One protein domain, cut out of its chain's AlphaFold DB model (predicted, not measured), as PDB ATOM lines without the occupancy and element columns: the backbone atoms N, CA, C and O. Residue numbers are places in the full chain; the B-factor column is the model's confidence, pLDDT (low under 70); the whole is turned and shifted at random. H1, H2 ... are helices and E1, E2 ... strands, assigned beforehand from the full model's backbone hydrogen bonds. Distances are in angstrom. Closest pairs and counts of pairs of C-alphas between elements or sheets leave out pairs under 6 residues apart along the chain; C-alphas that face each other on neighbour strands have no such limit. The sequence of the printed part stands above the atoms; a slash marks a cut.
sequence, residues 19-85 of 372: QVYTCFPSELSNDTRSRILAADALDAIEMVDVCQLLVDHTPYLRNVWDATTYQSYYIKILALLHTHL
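Overview. This is residues 19 to 85 of the 372 residues of an uncharacterized protein of Saprolegnia parasitica (strain CBS 223.65) (UniProt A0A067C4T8). A narrow ribbon of two parallel strands, E1 and E2, makes the middle of the domain, with H1 and H4 on opposite sides of it. Past the end of E2 the chain turns off into H2 with no residue between them, and H3 packs on H2 toward one end of the longest axis; toward the other end residues 38 to 43, of which 38 belongs to H1 and which lead from H1 back toward E2, stick out. The printed part has 67 residues, with two named strands and four named helices in the order E1, H1, E2, H2, H3, H4, and its class is mixed, helices and strands. By its radius of gyration of the C-alphas, 12.4 A, it is compact, and the C-alphas span 37 by 26 by 21 A.

Along the chain. E1 is residues 19 to 22, starting with C-alpha 19 at (172.906, 121.593, 152.470), and measures 9.8 A. E2 is residues 45 to 49, 13.2 A long. H1, residues 30 to 38, is the longest helix by residues and spans 12.2 A, with C-alpha 30 at (168.545, 129.706, 138.297). H2 is residues 50 to 57, 10.3 A, and H3 is residues 64 to 68, 6.1 A. H4 is residues 75 to 82, 10.2 A, ending with C-alpha 82 at (165.490, 114.107, 154.460).

Arrangement. E1 and E2 are parallel neighbours, with 27 degrees between their directions. N 20 and O 46, 2.8 A apart, and N 48 and O 20, 2.9 A apart, are within hydrogen-bond range. E1, H1 and E2 form a strand-helix-strand unit, two parallel neighbour strands with a helix between them along the chain, and its crossover is right-handed. The closest C-alphas of H1 and E2 are those of Leu 37 and Ile 45, 6.2 A apart. Those of E1 and H4 are Tyr 21 and Ala 79, 6.2 A apart. H2 and H4 only just touch, with 3 pairs of C-alphas within 8 A, the closest being those of Val 50 and Leu 78 at 7.0 A; they run the same way at a steep tilt of 46 degrees. H2 and H3 touch, and their closest C-alphas, those of Cys 51 and Ala 67, are 5.8 A apart. H1 is apart from H2, H3 and H4, and H3 is apart from H4. In H1, H2, H3 and H4 every O i to N i+4 pair is within hydrogen-bond range.

Size, cuts and confidence. The two C-alphas farthest apart are those of Ala 41 and Pro 59, 38.0 A. The first and last printed C-alphas, of Gln 19 and Leu 85, are 9.7 A apart. The printed part has no cut; the link from E2 to H2 is tight, the other links are short, and no link is long. The mean pLDDT of the printed part is 91.7, and residues 60 and 62 are under 70.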
ATOM      1  N   GLN A  19     174.056 121.908 153.313       98.25
ATOM      2  CA  GLN A  19     172.906 121.593 152.470       98.25
ATOM      3  C   GLN A  19     171.917 122.758 152.485       98.25
ATOM      4  O   GLN A  19     171.454 123.166 153.549       98.25
ATOM      5  N   VAL A  20     171.573 123.279 151.309       97.88
ATOM      6  CA  VAL A  20     170.565 124.332 151.142       97.88
ATOM      7  C   VAL A  20     169.286 123.701 150.617       97.88
ATOM      8  O   VAL A  20     169.242 123.196 149.495       97.88
ATOM      9  N   TYR A  21     168.240 123.737 151.435       97.38
ATOM     10  CA  TYR A  21     166.952 123.145 151.103       97.38
ATOM     11  C   TYR A  21     166.025 124.162 150.441       97.38
ATOM     12  O   TYR A  21     165.884 125.288 150.913       97.38
ATOM     13  N   THR A  22     165.394 123.737 149.351       96.06
ATOM     14  CA  THR A  22     164.384 124.477 148.590       96.06
ATOM     15  C   THR A  22     163.143 123.607 148.401       96.06
ATOM     16  O   THR A  22     163.178 122.390 148.600       96.06
ATOM     17  N   CYS A  23     162.044 124.209 147.983       94.81
ATOM     18  CA  CYS A  23     160.772 123.562 147.749       94.81
ATOM     19  C   CYS A  23     160.209 124.012 146.399       94.81
ATOM     20  O   CYS A  23     159.620 125.082 146.275       94.81
ATOM     21  N   PHE A  24     160.353 123.146 145.401       94.31
ATOM     22  CA  PHE A  24     160.076 123.358 143.983       94.31
ATOM     23  C   PHE A  24     161.039 124.315 143.258       94.31
ATOM     24  O   PHE A  24     161.476 125.326 143.818       94.31
ATOM     25  N   PRO A  25     161.305 124.085 141.955       90.81
ATOM     26  CA  PRO A  25     162.248 124.908 141.194       90.81
ATOM     27  C   PRO A  25     161.827 126.372 141.037       90.81
ATOM     28  O   PRO A  25     162.656 127.216 140.722       90.81
ATOM     29  N   SER A  26     160.541 126.681 141.221       90.56
ATOM     30  CA  SER A  26     160.012 128.041 141.104       90.56
ATOM     31  C   SER A  26     160.331 128.936 142.301       90.56
ATOM     32  O   SER A  26     160.161 130.145 142.183       90.56
ATOM     33  N   GLU A  27     160.747 128.374 143.441       93.06
ATOM     34  CA  GLU A  27     161.053 129.154 144.647       93.06
ATOM     35  C   GLU A  27     162.276 130.056 144.444       93.06
ATOM     36  O   GLU A  27     162.251 131.228 144.813       93.06
ATOM     37  N   LEU A  28     163.331 129.531 143.809       92.38
ATOM     38  CA  LEU A  28     164.565 130.265 143.534       92.38
ATOM     39  C   LEU A  28     164.895 130.238 142.042       92.38
ATOM     40  O   LEU A  28     164.968 129.174 141.430       92.38
ATOM     41  N   SER A  29     165.191 131.408 141.473       92.62
ATOM     42  CA  SER A  29     165.647 131.507 140.084       92.62
ATOM     43  C   SER A  29     166.982 130.776 139.866       92.62
ATOM     44  O   SER A  29     167.795 130.652 140.785       92.62
ATOM     45  N   ASN A  30     167.262 130.344 138.632       92.50
ATOM     46  CA  ASN A  30     168.545 129.706 138.297       92.50
ATOM     47  C   ASN A  30     169.762 130.607 138.587       92.50
ATOM     48  O   ASN A  30     170.815 130.095 138.967       92.50
ATOM     49  N   ASP A  31     169.619 131.928 138.436       91.62
ATOM     50  CA  ASP A  31     170.667 132.893 138.794       91.62
ATOM     51  C   ASP A  31     170.916 132.878 140.309       91.62
ATOM     52  O   ASP A  31     172.046 132.679 140.749       91.62
ATOM     53  N   THR A  32     169.850 132.937 141.114       92.56
ATOM     54  CA  THR A  32     169.932 132.847 142.579       92.56
ATOM     55  C   THR A  32     170.600 131.554 143.038       92.56
ATOM     56  O   THR A  32     171.489 131.590 143.887       92.56
ATOM     57  N   ARG A  33     170.220 130.413 142.451       94.38
ATOM     58  CA  ARG A  33     170.834 129.108 142.747       94.38
ATOM     59  C   ARG A  33     172.332 129.115 142.432       94.38
ATOM     60  O   ARG A  33     173.133 128.693 143.259       94.38
ATOM     61  N   SER A  34     172.714 129.653 141.274       93.94
ATOM     62  CA  SER A  34     174.120 129.750 140.861       93.94
ATOM     63  C   SER A  34     174.939 130.627 141.812       93.94
ATOM     64  O   SER A  34     176.069 130.281 142.141       93.94
ATOM     65  N   ARG A  35     174.361 131.726 142.312       94.38
ATOM     66  CA  ARG A  35     175.013 132.604 143.298       94.38
ATOM     67  C   ARG A  35     175.150 131.965 144.673       94.38
ATOM     68  O   ARG A  35     176.179 132.151 145.309       94.38
ATOM     69  N   ILE A  36     174.151 131.203 145.124       95.50
ATOM     70  CA  ILE A  36     174.245 130.431 146.372       95.50
ATOM     71  C   ILE A  36     175.416 129.451 146.296       95.50
ATOM     72  O   ILE A  36     176.232 129.421 147.210       95.50
ATOM     73  N   LEU A  37     175.530 128.700 145.197       95.75
ATOM     74  CA  LEU A  37     176.645 127.773 144.986       95.75
ATOM     75  C   LEU A  37     177.993 128.510 144.949       95.75
ATOM     76  O   LEU A  37     178.926 128.121 145.640       95.75
ATOM     77  N   ALA A  38     178.075 129.621 144.211       94.94
ATOM     78  CA  ALA A  38     179.295 130.422 144.098       94.94
ATOM     79  C   ALA A  38     179.711 131.129 145.403       94.94
ATOM     80  O   ALA A  38     180.849 131.584 145.513       94.94
ATOM     81  N   ALA A  39     178.809 131.244 146.384       95.19
ATOM     82  CA  ALA A  39     179.102 131.853 147.678       95.19
ATOM     83  C   ALA A  39     180.011 130.980 148.556       95.19
ATOM     84  O   ALA A  39     180.665 131.503 149.461       95.19
ATOM     85  N   ASP A  40     180.058 129.668 148.305       96.62
ATOM     86  CA  ASP A  40     180.922 128.750 149.037       96.62
ATOM     87  C   ASP A  40     182.292 128.611 148.372       96.62
ATOM     88  O   ASP A  40     182.459 127.929 147.362       96.62
ATOM     89  N   ALA A  41     183.308 129.196 149.003       94.31
ATOM     90  CA  ALA A  41     184.695 129.087 148.561       94.31
ATOM     91  C   ALA A  41     185.253 127.647 148.584       94.31
ATOM     92  O   ALA A  41     186.305 127.404 147.992       94.31
ATOM     93  N   LEU A  42     184.595 126.711 149.279       96.94
ATOM     94  CA  LEU A  42     185.000 125.305 149.365       96.94
ATOM     95  C   LEU A  42     184.286 124.395 148.359       96.94
ATOM     96  O   LEU A  42     184.642 123.220 148.289       96.94
ATOM     97  N   ASP A  43     183.304 124.909 147.606       94.88
ATOM     98  CA  ASP A  43     182.473 124.122 146.679       94.88
ATOM     99  C   ASP A  43     181.859 122.872 147.351       94.88
ATOM    100  O   ASP A  43     181.831 121.772 146.800       94.88
ATOM    101  N   ALA A  44     181.407 123.032 148.602       96.00
ATOM    102  CA  ALA A  44     180.880 121.964 149.454       96.00
ATOM    103  C   ALA A  44     179.388 122.165 149.786       96.00
ATOM    104  O   ALA A  44     178.894 121.638 150.791       96.00
ATOM    105  N   ILE A  45     178.678 122.933 148.950       97.12
ATOM    106  CA  ILE A  45     177.224 123.090 149.021       97.12
ATOM    107  C   ILE A  45     176.525 122.016 148.194       97.12
ATOM    108  O   ILE A  45     176.818 121.817 147.018       97.12
ATOM    109  N   GLU A  46     175.495 121.419 148.780       96.56
ATOM    110  CA  GLU A  46     174.481 120.652 148.064       96.56
ATOM    111  C   GLU A  46     173.140 121.394 148.125       96.56
ATOM    112  O   GLU A  46     172.641 121.716 149.201       96.56
ATOM    113  N   MET A  47     172.529 121.662 146.970       96.31
ATOM    114  CA  MET A  47     171.164 122.194 146.920       96.31
ATOM    115  C   MET A  47     170.156 121.060 146.757       96.31
ATOM    116  O   MET A  47     170.245 120.292 145.799       96.31
ATOM    117  N   VAL A  48     169.155 121.006 147.633       96.69
ATOM    118  CA  VAL A  48     168.160 119.928 147.671       96.69
ATOM    119  C   VAL A  48     166.756 120.498 147.506       96.69
ATOM    120  O   VAL A  48     166.289 121.258 148.349       96.69
ATOM    121  N   ASP A  49     166.050 120.092 146.450       95.31
ATOM    122  CA  ASP A  49     164.617 120.368 146.308       95.31
ATOM    123  C   ASP A  49     163.798 119.274 146.997       95.31
ATOM    124  O   ASP A  49     163.429 118.262 146.397       95.31
ATOM    125  N   VAL A  50     163.542 119.454 148.291       94.25
ATOM    126  CA  VAL A  50     162.914 118.408 149.103       94.25
ATOM    127  C   VAL A  50     161.440 118.219 148.773       94.25
ATOM    128  O   VAL A  50     160.947 117.097 148.833       94.25
ATOM    129  N   CYS A  51     160.731 119.271 148.369       93.00
ATOM    130  CA  CYS A  51     159.323 119.141 148.002       93.00
ATOM    131  C   CYS A  51     159.142 118.358 146.707       93.00
ATOM    132  O   CYS A  51     158.288 117.474 146.658       93.00
ATOM    133  N   GLN A  52     159.964 118.629 145.688       91.75
ATOM    134  CA  GLN A  52     159.929 117.857 144.450       91.75
ATOM    135  C   GLN A  52     160.245 116.380 144.721       91.75
ATOM    136  O   GLN A  52     159.495 115.503 144.297       91.75
ATOM    137  N   LEU A  53     161.283 116.100 145.520       90.62
ATOM    138  CA  LEU A  53     161.640 114.732 145.915       90.62
ATOM    139  C   LEU A  53     160.505 114.024 146.668       90.62
ATOM    140  O   LEU A  53     160.218 112.855 146.401       90.62
ATOM    141  N   LEU A  54     159.839 114.715 147.597       85.88
ATOM    142  CA  LEU A  54     158.722 114.147 148.352       85.88
ATOM    143  C   LEU A  54     157.518 113.846 147.453       85.88
ATOM    144  O   LEU A  54     156.908 112.786 147.613       85.88
ATOM    145  N   VAL A  55     157.201 114.725 146.497       89.25
ATOM    146  CA  VAL A  55     156.114 114.516 145.526       89.25
ATOM    147  C   VAL A  55     156.396 113.329 144.607       89.25
ATOM    148  O   VAL A  55     155.512 112.497 144.394       89.25
ATOM    149  N   ASP A  56     157.623 113.218 144.102       88.31
ATOM    150  CA  ASP A  56     157.985 112.195 143.119       88.31
ATOM    151  C   ASP A  56     158.154 110.804 143.740       88.31
ATOM    152  O   ASP A  56     157.902 109.785 143.087       88.31
ATOM    153  N   HIS A  57     158.584 110.739 145.004       84.56
ATOM    154  CA  HIS A  57     159.062 109.493 145.605       84.56
ATOM    155  C   HIS A  57     158.310 109.047 146.856       84.56
ATOM    156  O   HIS A  57     158.574 107.948 147.348       84.56
ATOM    157  N   THR A  58     157.350 109.827 147.363       78.12
ATOM    158  CA  THR A  58     156.574 109.423 148.541       78.12
ATOM    159  C   THR A  58     155.076 109.333 148.259       78.12
ATOM    160  O   THR A  58     154.507 110.130 147.515       78.12
ATOM    161  N   PRO A  59     154.373 108.362 148.867       75.56
ATOM    162  CA  PRO A  59     152.918 108.327 148.804       75.56
ATOM    163  C   PRO A  59     152.265 109.405 149.683       75.56
ATOM    164  O   PRO A  59     151.077 109.658 149.511       75.56
ATOM    165  N   TYR A  60     153.021 110.008 150.607       67.94
ATOM    166  CA  TYR A  60     152.511 110.912 151.638       67.94
ATOM    167  C   TYR A  60     152.245 112.328 151.115       67.94
ATOM    168  O   TYR A  60     151.269 112.945 151.520       67.94
ATOM    169  N   LEU A  61     153.046 112.818 150.163       72.56
ATOM    170  CA  LEU A  61     152.923 114.175 149.621       72.56
ATOM    171  C   LEU A  61     152.684 114.189 148.111       72.56
ATOM    172  O   LEU A  61     153.402 114.827 147.360       72.56
ATOM    173  N   ARG A  62     151.631 113.518 147.637       67.94
ATOM    174  CA  ARG A  62     151.274 113.542 146.200       67.94
ATOM    175  C   ARG A  62     150.593 114.832 145.747       67.94
ATOM    176  O   ARG A  62     150.402 115.043 144.551       67.94
ATOM    177  N   ASN A  63     150.167 115.666 146.691       80.81
ATOM    178  CA  ASN A  63     149.505 116.926 146.399       80.81
ATOM    179  C   ASN A  63     150.529 118.063 146.406       80.81
ATOM    180  O   ASN A  63     151.007 118.459 147.467       80.81
ATOM    181  N   VAL A  64     150.809 118.618 145.224       85.50
ATOM    182  CA  VAL A  64     151.713 119.765 145.052       85.50
ATOM    183  C   VAL A  64     151.308 120.940 145.945       85.50
ATOM    184  O   VAL A  64     152.177 121.549 146.548       85.50
ATOM    185  N   TRP A  65     150.009 121.215 146.110       85.31
ATOM    186  CA  TRP A  65     149.540 122.322 146.951       85.31
ATOM    187  C   TRP A  65     149.896 122.143 148.422       85.31
ATOM    188  O   TRP A  65     150.297 123.102 149.073       85.31
ATOM    189  N   ASP A  66     149.764 120.922 148.942       85.50
ATOM    190  CA  ASP A  66     150.144 120.620 150.320       85.50
ATOM    191  C   ASP A  66     151.669 120.672 150.489       85.50
ATOM    192  O   ASP A  66     152.178 121.256 151.445       85.50
ATOM    193  N   ALA A  67     152.416 120.167 149.503       89.06
ATOM    194  CA  ALA A  67     153.869 120.291 149.470       89.06
ATOM    195  C   ALA A  67     154.331 121.765 149.442       89.06
ATOM    196  O   ALA A  67     155.259 122.126 150.159       89.06
ATOM    197  N   THR A  68     153.647 122.652 148.711       89.50
ATOM    198  CA  THR A  68     153.968 124.092 148.681       89.50
ATOM    199  C   THR A  68     153.824 124.750 150.054       89.50
ATOM    200  O   THR A  68     154.531 125.710 150.335       89.50
ATOM    201  N   THR A  69     152.992 124.227 150.963       89.50
ATOM    202  CA  THR A  69     152.886 124.784 152.329       89.50
ATOM    203  C   THR A  69     154.173 124.628 153.153       89.50
ATOM    204  O   THR A  69     154.367 125.338 154.144       89.50
ATOM    205  N   TYR A  70     155.091 123.750 152.730       92.06
ATOM    206  CA  TYR A  70     156.426 123.651 153.315       92.06
ATOM    207  C   TYR A  70     157.386 124.755 152.852       92.06
ATOM    208  O   TYR A  70     158.451 124.840 153.445       92.06
ATOM    209  N   GLN A  71     157.034 125.622 151.885       92.25
ATOM    210  CA  GLN A  71     157.757 126.878 151.581       92.25
ATOM    211  C   GLN A  71     157.578 127.892 152.724       92.25
ATOM    212  O   GLN A  71     156.937 128.933 152.594       92.25
ATOM    213  N   SER A  72     158.049 127.520 153.903       91.44
ATOM    214  CA  SER A  72     157.893 128.223 155.168       91.44
ATOM    215  C   SER A  72     158.911 127.664 156.163       91.44
ATOM    216  O   SER A  72     159.750 126.833 155.810       91.44
ATOM    217  N   TYR A  73     158.805 128.046 157.434       91.38
ATOM    218  CA  TYR A  73     159.646 127.506 158.506       91.38
ATOM    219  C   TYR A  73     159.627 125.965 158.587       91.38
ATOM    220  O   TYR A  73     160.605 125.350 159.007       91.38
ATOM    221  N   TYR A  74     158.559 125.306 158.114       93.81
ATOM    222  CA  TYR A  74     158.464 123.842 158.113       93.81
ATOM    223  C   TYR A  74     159.498 123.146 157.213       93.81
ATOM    224  O   TYR A  74     159.767 121.959 157.424       93.81
ATOM    225  N   ILE A  75     160.114 123.847 156.249       94.94
ATOM    226  CA  ILE A  75     161.175 123.262 155.418       94.94
ATOM    227  C   ILE A  75     162.374 122.809 156.256       94.94
ATOM    228  O   ILE A  75     163.015 121.824 155.899       94.94
ATOM    229  N   LYS A  76     162.633 123.450 157.407       96.19
ATOM    230  CA  LYS A  76     163.695 123.058 158.347       96.19
ATOM    231  C   LYS A  76     163.534 121.613 158.815       96.19
ATOM    232  O   LYS A  76     164.489 120.840 158.852       96.19
ATOM    233  N   ILE A  77     162.299 121.230 159.139       96.38
ATOM    234  CA  ILE A  77     161.987 119.878 159.602       96.38
ATOM    235  C   ILE A  77     162.121 118.885 158.446       96.38
ATOM    236  O   ILE A  77     162.671 117.800 158.636       96.38
ATOM    237  N   LEU A  78     161.684 119.257 157.237       95.19
ATOM    238  CA  LEU A  78     161.903 118.423 156.055       95.19
ATOM    239  C   LEU A  78     163.389 118.220 155.766       95.19
ATOM    240  O   LEU A  78     163.789 117.094 155.485       95.19
ATOM    241  N   ALA A  79     164.197 119.272 155.886       96.75
ATOM    242  CA  ALA A  79     165.639 119.210 155.708       96.75
ATOM    243  C   ALA A  79     166.279 118.195 156.662       96.75
ATOM    244  O   ALA A  79     166.997 117.291 156.228       96.75
ATOM    245  N   LEU A  80     165.935 118.281 157.949       97.88
ATOM    246  CA  LEU A  80     166.419 117.362 158.976       97.88
ATOM    247  C   LEU A  80     165.983 115.906 158.730       97.88
ATOM    248  O   LEU A  80     166.769 114.965 158.890       97.88
ATOM    249  N   LEU A  81     164.723 115.695 158.346       96.38
ATOM    250  CA  LEU A  81     164.192 114.358 158.079       96.38
ATOM    251  C   LEU A  81     164.819 113.743 156.820       96.38
ATOM    252  O   LEU A  81     165.197 112.569 156.854       96.38
ATOM    253  N   HIS A  82     164.980 114.537 155.760       96.06
ATOM    254  CA  HIS A  82     165.490 114.107 154.460       96.06
ATOM    255  C   HIS A  82     166.991 113.808 154.468       96.06
ATOM    256  O   HIS A  82     167.399 112.777 153.937       96.06
ATOM    257  N   THR A  83     167.815 114.681 155.059       97.38
ATOM    258  CA  THR A  83     169.276 114.569 154.952       97.38
ATOM    259  C   THR A  83     169.815 113.209 155.404       97.38
ATOM    260  O   THR A  83     169.325 112.605 156.363       97.38
ATOM    261  N   HIS A  84     170.860 112.728 154.731       95.75
ATOM    262  CA  HIS A  84     171.588 111.521 155.126       95.75
ATOM    263  C   HIS A  84     172.649 111.778 156.205       95.75
ATOM    264  O   HIS A  84     173.232 110.819 156.712       95.75
ATOM    265  N   LEU A  85     172.904 113.041 156.554       97.69
ATOM    266  CA  LEU A  85     173.813 113.407 157.636       97.69
ATOM    267  C   LEU A  85     173.266 112.907 158.979       97.69
ATOM    268  O   LEU A  85     172.069 113.020 159.242       97.69
TER     269      LEU A  85